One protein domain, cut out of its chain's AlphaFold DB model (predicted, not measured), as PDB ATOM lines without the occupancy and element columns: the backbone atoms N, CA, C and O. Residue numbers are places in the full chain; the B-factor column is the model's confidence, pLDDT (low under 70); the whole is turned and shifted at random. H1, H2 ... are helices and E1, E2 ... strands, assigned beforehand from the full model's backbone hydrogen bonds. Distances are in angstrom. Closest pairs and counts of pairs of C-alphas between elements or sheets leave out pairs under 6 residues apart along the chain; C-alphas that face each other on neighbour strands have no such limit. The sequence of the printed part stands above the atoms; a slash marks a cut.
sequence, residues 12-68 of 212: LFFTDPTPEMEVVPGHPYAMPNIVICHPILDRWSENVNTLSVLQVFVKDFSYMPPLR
ATOM      1  N   LEU A  12     171.935  50.679  42.117       97.31
ATOM      2  CA  LEU A  12     170.998  50.913  41.025       97.31
ATOM      3  C   LEU A  12     171.675  51.736  39.931       97.31
ATOM      4  O   LEU A  12     172.235  52.808  40.200       97.31
ATOM      5  N   PHE A  13     171.609  51.244  38.701       97.81
ATOM      6  CA  PHE A  13     172.167  51.901  37.527       97.81
ATOM      7  C   PHE A  13     171.043  52.427  36.646       97.81
ATOM      8  O   PHE A  13     170.007  51.786  36.484       97.81
ATOM      9  N   PHE A  14     171.265  53.609  36.083       97.69
ATOM     10  CA  PHE A  14     170.304  54.283  35.228       97.69
ATOM     11  C   PHE A  14     171.026  54.820  34.001       97.69
ATOM     12  O   PHE A  14     172.191  55.218  34.086       97.69
ATOM     13  N   THR A  15     170.330  54.854  32.875       96.81
ATOM     14  CA  THR A  15     170.725  55.695  31.750       96.81
ATOM     15  C   THR A  15     170.370  57.147  32.053       96.81
ATOM     16  O   THR A  15     169.341  57.403  32.676       96.81
ATOM     17  N   ASP A  16     171.163  58.089  31.555       96.88
ATOM     18  CA  ASP A  16     170.901  59.527  31.678       96.88
ATOM     19  C   ASP A  16     170.687  60.139  30.280       96.88
ATOM     20  O   ASP A  16     171.615  60.710  29.702       96.88
ATOM     21  N   PRO A  17     169.519  59.906  29.642       96.44
ATOM     22  CA  PRO A  17     169.254  60.422  28.305       96.44
ATOM     23  C   PRO A  17     169.081  61.944  28.323       96.44
ATOM     24  O   PRO A  17     168.311  62.485  29.116       96.44
ATOM     25  N   THR A  18     169.724  62.638  27.383       96.50
ATOM     26  CA  THR A  18     169.396  64.044  27.098       96.50
ATOM     27  C   THR A  18     167.983  64.157  26.495       96.50
ATOM     28  O   THR A  18     167.424  63.149  26.049       96.50
ATOM     29  N   PRO A  19     167.369  65.356  26.425       95.38
ATOM     30  CA  PRO A  19     166.041  65.531  25.825       95.38
ATOM     31  C   PRO A  19     165.915  65.012  24.382       95.38
ATOM     32  O   PRO A  19     164.828  64.599  23.969       95.38
ATOM     33  N   GLU A  20     167.014  64.992  23.629       96.12
ATOM     34  CA  GLU A  20     167.114  64.510  22.247       96.12
ATOM     35  C   GLU A  20     167.394  63.004  22.158       96.12
ATOM     36  O   GLU A  20     167.249  62.416  21.086       96.12
ATOM     37  N   MET A  21     167.776  62.369  23.267       96.81
ATOM     38  CA  MET A  21     168.047  60.939  23.343       96.81
ATOM     39  C   MET A  21     166.844  60.165  23.878       96.81
ATOM     40  O   MET A  21     166.001  60.669  24.622       96.81
ATOM     41  N   GLU A  22     166.784  58.895  23.512       96.44
ATOM     42  CA  GLU A  22     165.867  57.915  24.075       96.44
ATOM     43  C   GLU A  22     166.584  56.586  24.307       96.44
ATOM     44  O   GLU A  22     167.595  56.282  23.666       96.44
ATOM     45  N   VAL A  23     166.049  55.785  25.228       97.44
ATOM     46  CA  VAL A  23     166.486  54.397  25.405       97.44
ATOM     47  C   VAL A  23     166.143  53.611  24.144       97.44
ATOM     48  O   VAL A  23     165.045  53.750  23.603       97.44
ATOM     49  N   VAL A  24     167.078  52.786  23.667       96.69
ATOM     50  CA  VAL A  24     166.862  51.942  22.486       96.69
ATOM     51  C   VAL A  24     165.692  50.981  22.751       96.69
ATOM     52  O   VAL A  24     165.765  50.177  23.685       96.69
ATOM     53  N   PRO A  25     164.606  51.019  21.955       95.06
ATOM     54  CA  PRO A  25     163.487  50.105  22.142       95.06
ATOM     55  C   PRO A  25     163.926  48.646  22.005       95.06
ATOM     56  O   PRO A  25     164.633  48.294  21.063       95.06
ATOM     57  N   GLY A  26     163.490  47.799  22.939       95.06
ATOM     58  CA  GLY A  26     163.851  46.379  22.952       95.06
ATOM     59  C   GLY A  26     165.275  46.086  23.435       95.06
ATOM     60  O   GLY A  26     165.738  44.958  23.278       95.06
ATOM     61  N   HIS A  27     165.976  47.058  24.029       97.31
ATOM     62  CA  HIS A  27     167.274  46.802  24.647       97.31
ATOM     63  C   HIS A  27     167.125  45.786  25.808       97.31
ATOM     64  O   HIS A  27     166.281  45.979  26.683       97.31
ATOM     65  N   PRO A  28     167.946  44.719  25.872       97.06
ATOM     66  CA  PRO A  28     167.795  43.611  26.810       97.06
ATOM     67  C   PRO A  28     168.063  44.046  28.247       97.06
ATOM     68  O   PRO A  28     167.518  43.459  29.173       97.06
ATOM     69  N   TYR A  29     168.892  45.078  28.427       97.62
ATOM     70  CA  TYR A  29     169.345  45.516  29.747       97.62
ATOM     71  C   TYR A  29     168.902  46.924  30.133       97.62
ATOM     72  O   TYR A  29     169.047  47.305  31.286       97.62
ATOM     73  N   ALA A  30     168.407  47.724  29.188       97.38
ATOM     74  CA  ALA A  30     168.070  49.123  29.432       97.38
ATOM     75  C   ALA A  30     166.567  49.258  29.256       97.38
ATOM     76  O   ALA A  30     166.037  49.100  28.158       97.38
ATOM     77  N   MET A  31     165.874  49.462  30.368       96.44
ATOM     78  CA  MET A  31     164.424  49.500  30.393       96.44
ATOM     79  C   MET A  31     163.911  50.869  29.918       96.44
ATOM     80  O   MET A  31     164.604  51.878  30.075       96.44
ATOM     81  N   PRO A  32     162.673  50.956  29.393       94.56
ATOM     82  CA  PRO A  32     162.094  52.229  28.949       94.56
ATOM     83  C   PRO A  32     162.017  53.301  30.046       94.56
ATOM     84  O   PRO A  32     162.000  54.492  29.756       94.56
ATOM     85  N   ASN A  33     161.988  52.885  31.313       95.69
ATOM     86  CA  ASN A  33     161.985  53.755  32.487       95.69
ATOM     87  C   ASN A  33     163.400  54.154  32.945       95.69
ATOM     88  O   ASN A  33     163.571  54.419  34.130       95.69
ATOM     89  N   ILE A  34     164.393  54.133  32.048       96.44
ATOM     90  CA  ILE A  34     165.817  54.448  32.263       96.44
ATOM     91  C   ILE A  34     166.586  53.525  33.218       96.44
ATOM     92  O   ILE A  34     167.790  53.703  33.387       96.44
ATOM     93  N   VAL A  35     165.943  52.535  33.838       97.50
ATOM     94  CA  VAL A  35     166.610  51.597  34.752       97.50
ATOM     95  C   VAL A  35     167.429  50.584  33.959       97.50
ATOM     96  O   VAL A  35     166.969  50.048  32.950       97.50
ATOM     97  N   ILE A  36     168.639  50.291  34.433       97.94
ATOM     98  CA  ILE A  36     169.468  49.218  33.889       97.94
ATOM     99  C   ILE A  36     169.260  47.952  34.724       97.94
ATOM    100  O   ILE A  36     169.591  47.922  35.909       97.94
ATOM    101  N   CYS A  37     168.758  46.902  34.081       97.00
ATOM    102  CA  CYS A  37     168.616  45.561  34.637       97.00
ATOM    103  C   CYS A  37     169.631  44.652  33.943       97.00
ATOM    104  O   CYS A  37     169.557  44.456  32.733       97.00
ATOM    105  N   HIS A  38     170.601  44.112  34.679       97.69
ATOM    106  CA  HIS A  38     171.657  43.288  34.096       97.69
ATOM    107  C   HIS A  38     171.853  42.001  34.905       97.69
ATOM    108  O   HIS A  38     171.894  42.086  36.133       97.69
ATOM    109  N   PRO A  39     172.122  40.840  34.273       97.25
ATOM    110  CA  PRO A  39     172.299  39.569  34.987       97.25
ATOM    111  C   PRO A  39     173.415  39.540  36.043       97.25
ATOM    112  O   PRO A  39     173.467  38.614  36.851       97.25
ATOM    113  N   ILE A  40     174.347  40.500  36.001       97.06
ATOM    114  CA  ILE A  40     175.397  40.667  37.022       97.06
ATOM    115  C   ILE A  40     174.859  41.314  38.304       97.06
ATOM    116  O   ILE A  40     175.356  41.027  39.385       97.06
ATOM    117  N   LEU A  41     173.839  42.168  38.179       96.88
ATOM    118  CA  LEU A  41     173.156  42.803  39.302       96.88
ATOM    119  C   LEU A  41     172.188  41.817  39.963       96.88
ATOM    120  O   LEU A  41     172.109  41.777  41.183       96.88
ATOM    121  N   ASP A  42     171.537  40.958  39.173       95.56
ATOM    122  CA  ASP A  42     170.664  39.892  39.697       95.56
ATOM    123  C   ASP A  42     171.447  38.832  40.488       95.56
ATOM    124  O   ASP A  42     170.915  38.182  41.385       95.56
ATOM    125  N   ARG A  43     172.732  38.657  40.155       96.19
ATOM    126  CA  ARG A  43     173.670  37.738  40.817       96.19
ATOM    127  C   ARG A  43     174.641  38.471  41.743       96.19
ATOM    128  O   ARG A  43     175.778  38.029  41.924       96.19
ATOM    129  N   TRP A  44     174.206  39.606  42.294       97.31
ATOM    130  CA  TRP A  44     175.011  40.382  43.225       97.31
ATOM    131  C   TRP A  44     175.459  39.522  44.409       97.31
ATOM    132  O   TRP A  44     174.684  38.758  44.982       97.31
ATOM    133  N   SER A  45     176.737  39.629  44.749       96.38
ATOM    134  CA  SER A  45     177.357  38.913  45.860       96.38
ATOM    135  C   SER A  45     178.553  39.708  46.368       96.38
ATOM    136  O   SER A  45     179.012  40.635  45.704       96.38
ATOM    137  N   GLU A  46     179.105  39.306  47.508       92.50
ATOM    138  CA  GLU A  46     180.261  39.958  48.141       92.50
ATOM    139  C   GLU A  46     181.515  39.999  47.245       92.50
ATOM    140  O   GLU A  46     182.389  40.844  47.427       92.50
ATOM    141  N   ASN A  47     181.593  39.117  46.242       93.44
ATOM    142  CA  ASN A  47     182.694  39.058  45.277       93.44
ATOM    143  C   ASN A  47     182.512  40.016  44.087       93.44
ATOM    144  O   ASN A  47     183.437  40.201  43.293       93.44
ATOM    145  N   VAL A  48     181.323  40.600  43.931       95.56
ATOM    146  CA  VAL A  48     180.990  41.532  42.853       95.56
ATOM    147  C   VAL A  48     181.069  42.951  43.400       95.56
ATOM    148  O   VAL A  48     180.549  43.267  44.464       95.56
ATOM    149  N   ASN A  49     181.731  43.833  42.659       95.38
ATOM    150  CA  ASN A  49     181.854  45.242  43.018       95.38
ATOM    151  C   ASN A  49     181.464  46.145  41.843       95.38
ATOM    152  O   ASN A  49     181.401  45.708  40.692       95.38
ATOM    153  N   THR A  50     181.251  47.433  42.112       96.19
ATOM    154  CA  THR A  50     180.870  48.410  41.079       96.19
ATOM    155  C   THR A  50     181.828  48.415  39.884       96.19
ATOM    156  O   THR A  50     181.378  48.532  38.749       96.19
ATOM    157  N   LEU A  51     183.138  48.256  40.104       96.19
ATOM    158  CA  LEU A  51     184.118  48.261  39.017       96.19
ATOM    159  C   LEU A  51     183.912  47.075  38.064       96.19
ATOM    160  O   LEU A  51     183.910  47.267  36.851       96.19
ATOM    161  N   SER A  52     183.675  45.878  38.603       96.44
ATOM    162  CA  SER A  52     183.375  44.685  37.801       96.44
ATOM    163  C   SER A  52     182.089  44.848  36.981       96.44
ATOM    164  O   SER A  52     182.059  44.487  35.807       96.44
ATOM    165  N   VAL A  53     181.060  45.489  37.549       97.62
ATOM    166  CA  VAL A  53     179.825  45.823  36.824       97.62
ATOM    167  C   VAL A  53     180.110  46.780  35.669       97.62
ATOM    168  O   VAL A  53     179.675  46.534  34.546       97.62
ATOM    169  N   LEU A  54     180.881  47.842  35.912       97.69
ATOM    170  CA  LEU A  54     181.224  48.819  34.877       97.69
ATOM    171  C   LEU A  54     182.035  48.195  33.735       97.69
ATOM    172  O   LEU A  54     181.806  48.540  32.579       97.69
ATOM    173  N   GLN A  55     182.944  47.260  34.023       97.62
ATOM    174  CA  GLN A  55     183.691  46.537  32.985       97.62
ATOM    175  C   GLN A  55     182.764  45.729  32.071       97.62
ATOM    176  O   GLN A  55     182.922  45.754  30.849       97.62
ATOM    177  N   VAL A  56     181.775  45.048  32.653       97.12
ATOM    178  CA  VAL A  56     180.765  44.307  31.889       97.12
ATOM    179  C   VAL A  56     179.894  45.259  31.073       97.12
ATOM    180  O   VAL A  56     179.680  45.017  29.891       97.12
ATOM    181  N   PHE A  57     179.480  46.389  31.647       97.69
ATOM    182  CA  PHE A  57     178.702  47.394  30.920       97.69
ATOM    183  C   PHE A  57     179.467  47.981  29.742       97.69
ATOM    184  O   PHE A  57     178.898  48.117  28.669       97.69
ATOM    185  N   VAL A  58     180.755  48.299  29.901       97.38
ATOM    186  CA  VAL A  58     181.580  48.787  28.787       97.38
ATOM    187  C   VAL A  58     181.615  47.758  27.662       97.38
ATOM    188  O   VAL A  58     181.419  48.122  26.505       97.38
ATOM    189  N   LYS A  59     181.813  46.477  27.987       97.19
ATOM    190  CA  LYS A  59     181.806  45.401  26.992       97.19
ATOM    191  C   LYS A  59     180.450  45.305  26.289       97.19
ATOM    192  O   LYS A  59     180.396  45.408  25.065       97.19
ATOM    193  N   ASP A  60     179.366  45.159  27.038       97.06
ATOM    194  CA  ASP A  60     178.055  44.849  26.465       97.06
ATOM    195  C   ASP A  60     177.430  46.069  25.769       97.06
ATOM    196  O   ASP A  60     176.882  45.944  24.672       97.06
ATOM    197  N   PHE A  61     177.593  47.270  26.329       97.44
ATOM    198  CA  PHE A  61     177.095  48.509  25.725       97.44
ATOM    199  C   PHE A  61     177.959  49.026  24.573       97.44
ATOM    200  O   PHE A  61     177.478  49.834  23.781       97.44
ATOM    201  N   SER A  62     179.205  48.561  24.433       96.56
ATOM    202  CA  SER A  62     179.984  48.823  23.212       96.56
ATOM    203  C   SER A  62     179.420  48.077  22.003       96.56
ATOM    204  O   SER A  62     179.440  48.605  20.894       96.56
ATOM    205  N   TYR A  63     178.884  46.873  22.225       95.62
ATOM    206  CA  TYR A  63     178.229  46.085  21.188       95.62
ATOM    207  C   TYR A  63     176.822  46.610  20.897       95.62
ATOM    208  O   TYR A  63     176.435  46.740  19.737       95.62
ATOM    209  N   MET A  64     176.067  46.942  21.947       95.75
ATOM    210  CA  MET A  64     174.732  47.505  21.803       95.75
ATOM    211  C   MET A  64     174.521  48.689  22.749       95.75
ATOM    212  O   MET A  64     174.256  48.493  23.934       95.75
ATOM    213  N   PRO A  65     174.637  49.928  22.244       97.50
ATOM    214  CA  PRO A  65     174.458  51.118  23.061       97.50
ATOM    215  C   PRO A  65     173.032  51.218  23.627       97.50
ATOM    216  O   PRO A  65     172.065  51.011  22.891       97.50
ATOM    217  N   PRO A  66     172.864  51.598  24.906       97.62
ATOM    218  CA  PRO A  66     171.549  51.672  25.540       97.62
ATOM    219  C   PRO A  66     170.739  52.906  25.120       97.62
ATOM    220  O   PRO A  66     169.525  52.929  25.310       97.62
ATOM    221  N   LEU A  67     171.388  53.930  24.555       97.75
ATOM    222  CA  LEU A  67     170.772  55.194  24.149       97.75
ATOM    223  C   LEU A  67     170.962  55.444  22.651       97.75
ATOM    224  O   LEU A  67     172.024  55.164  22.094       97.75
ATOM    225  N   ARG A  68     169.948  56.034  22.017       95.56
ATOM    226  CA  ARG A  68     169.993  56.532  20.635       95.56
ATOM    227  C   ARG A  68     169.381  57.925  20.533       95.56
ATOM    228  O   ARG A  68     168.658  58.357  21.426       95.56
TER     229      ARG A  68
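AT A GLANCE: This is residues 12 to 68 of the 212 residues of the protein "UEV domain-containing protein" of Entamoeba histolytica HM-1:IMSS-B (UniProt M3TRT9). This domain has little regular structure: one longer helix, H2, runs along one side of a winding layer of loops, with the short strand E1 toward one end of that layer and the short helix H1 toward the other. The printed part has 57 residues, 21 of them in named elements, in the order E1, H1, H2, and the class is mostly helix. It is compact, with a radius of gyration of the C-alphas of 11.7 A, yet elongated, spanning 38 by 20 by 18 A.

IN THESE COORDINATES: Find C-alpha 50 at (180.870, 48.410, 41.079); from there H2, residues 50 to 63, runs 20.2 A to C-alpha 63 at (178.229, 46.085, 21.188). H1 is residues 39 to 42, and E1 is residues 21 to 23.

HOW THE PARTS SIT: H2 and H1 are close but not clearly touching; their closest C-alphas, of Val 53 and Ile 40, are 6.8 A apart. E1 is apart from both helices and pairs with no named strand, but its residues 22 to 23 pair antiparallel with residues 67 to 68. Residues 13 to 14 pair likewise with 35 to 36. In H2, 9 of 10 O i to N i+4 pairs are within hydrogen-bond range; H1 is too short for one.

THE WHOLE: The C-alphas farthest apart, of Glu 20 and Glu 46, are 38.0 A apart. The printed part has no cut; the link from E1 to H1 is long, with 15 residues. No printed residue is under pLDDT 70.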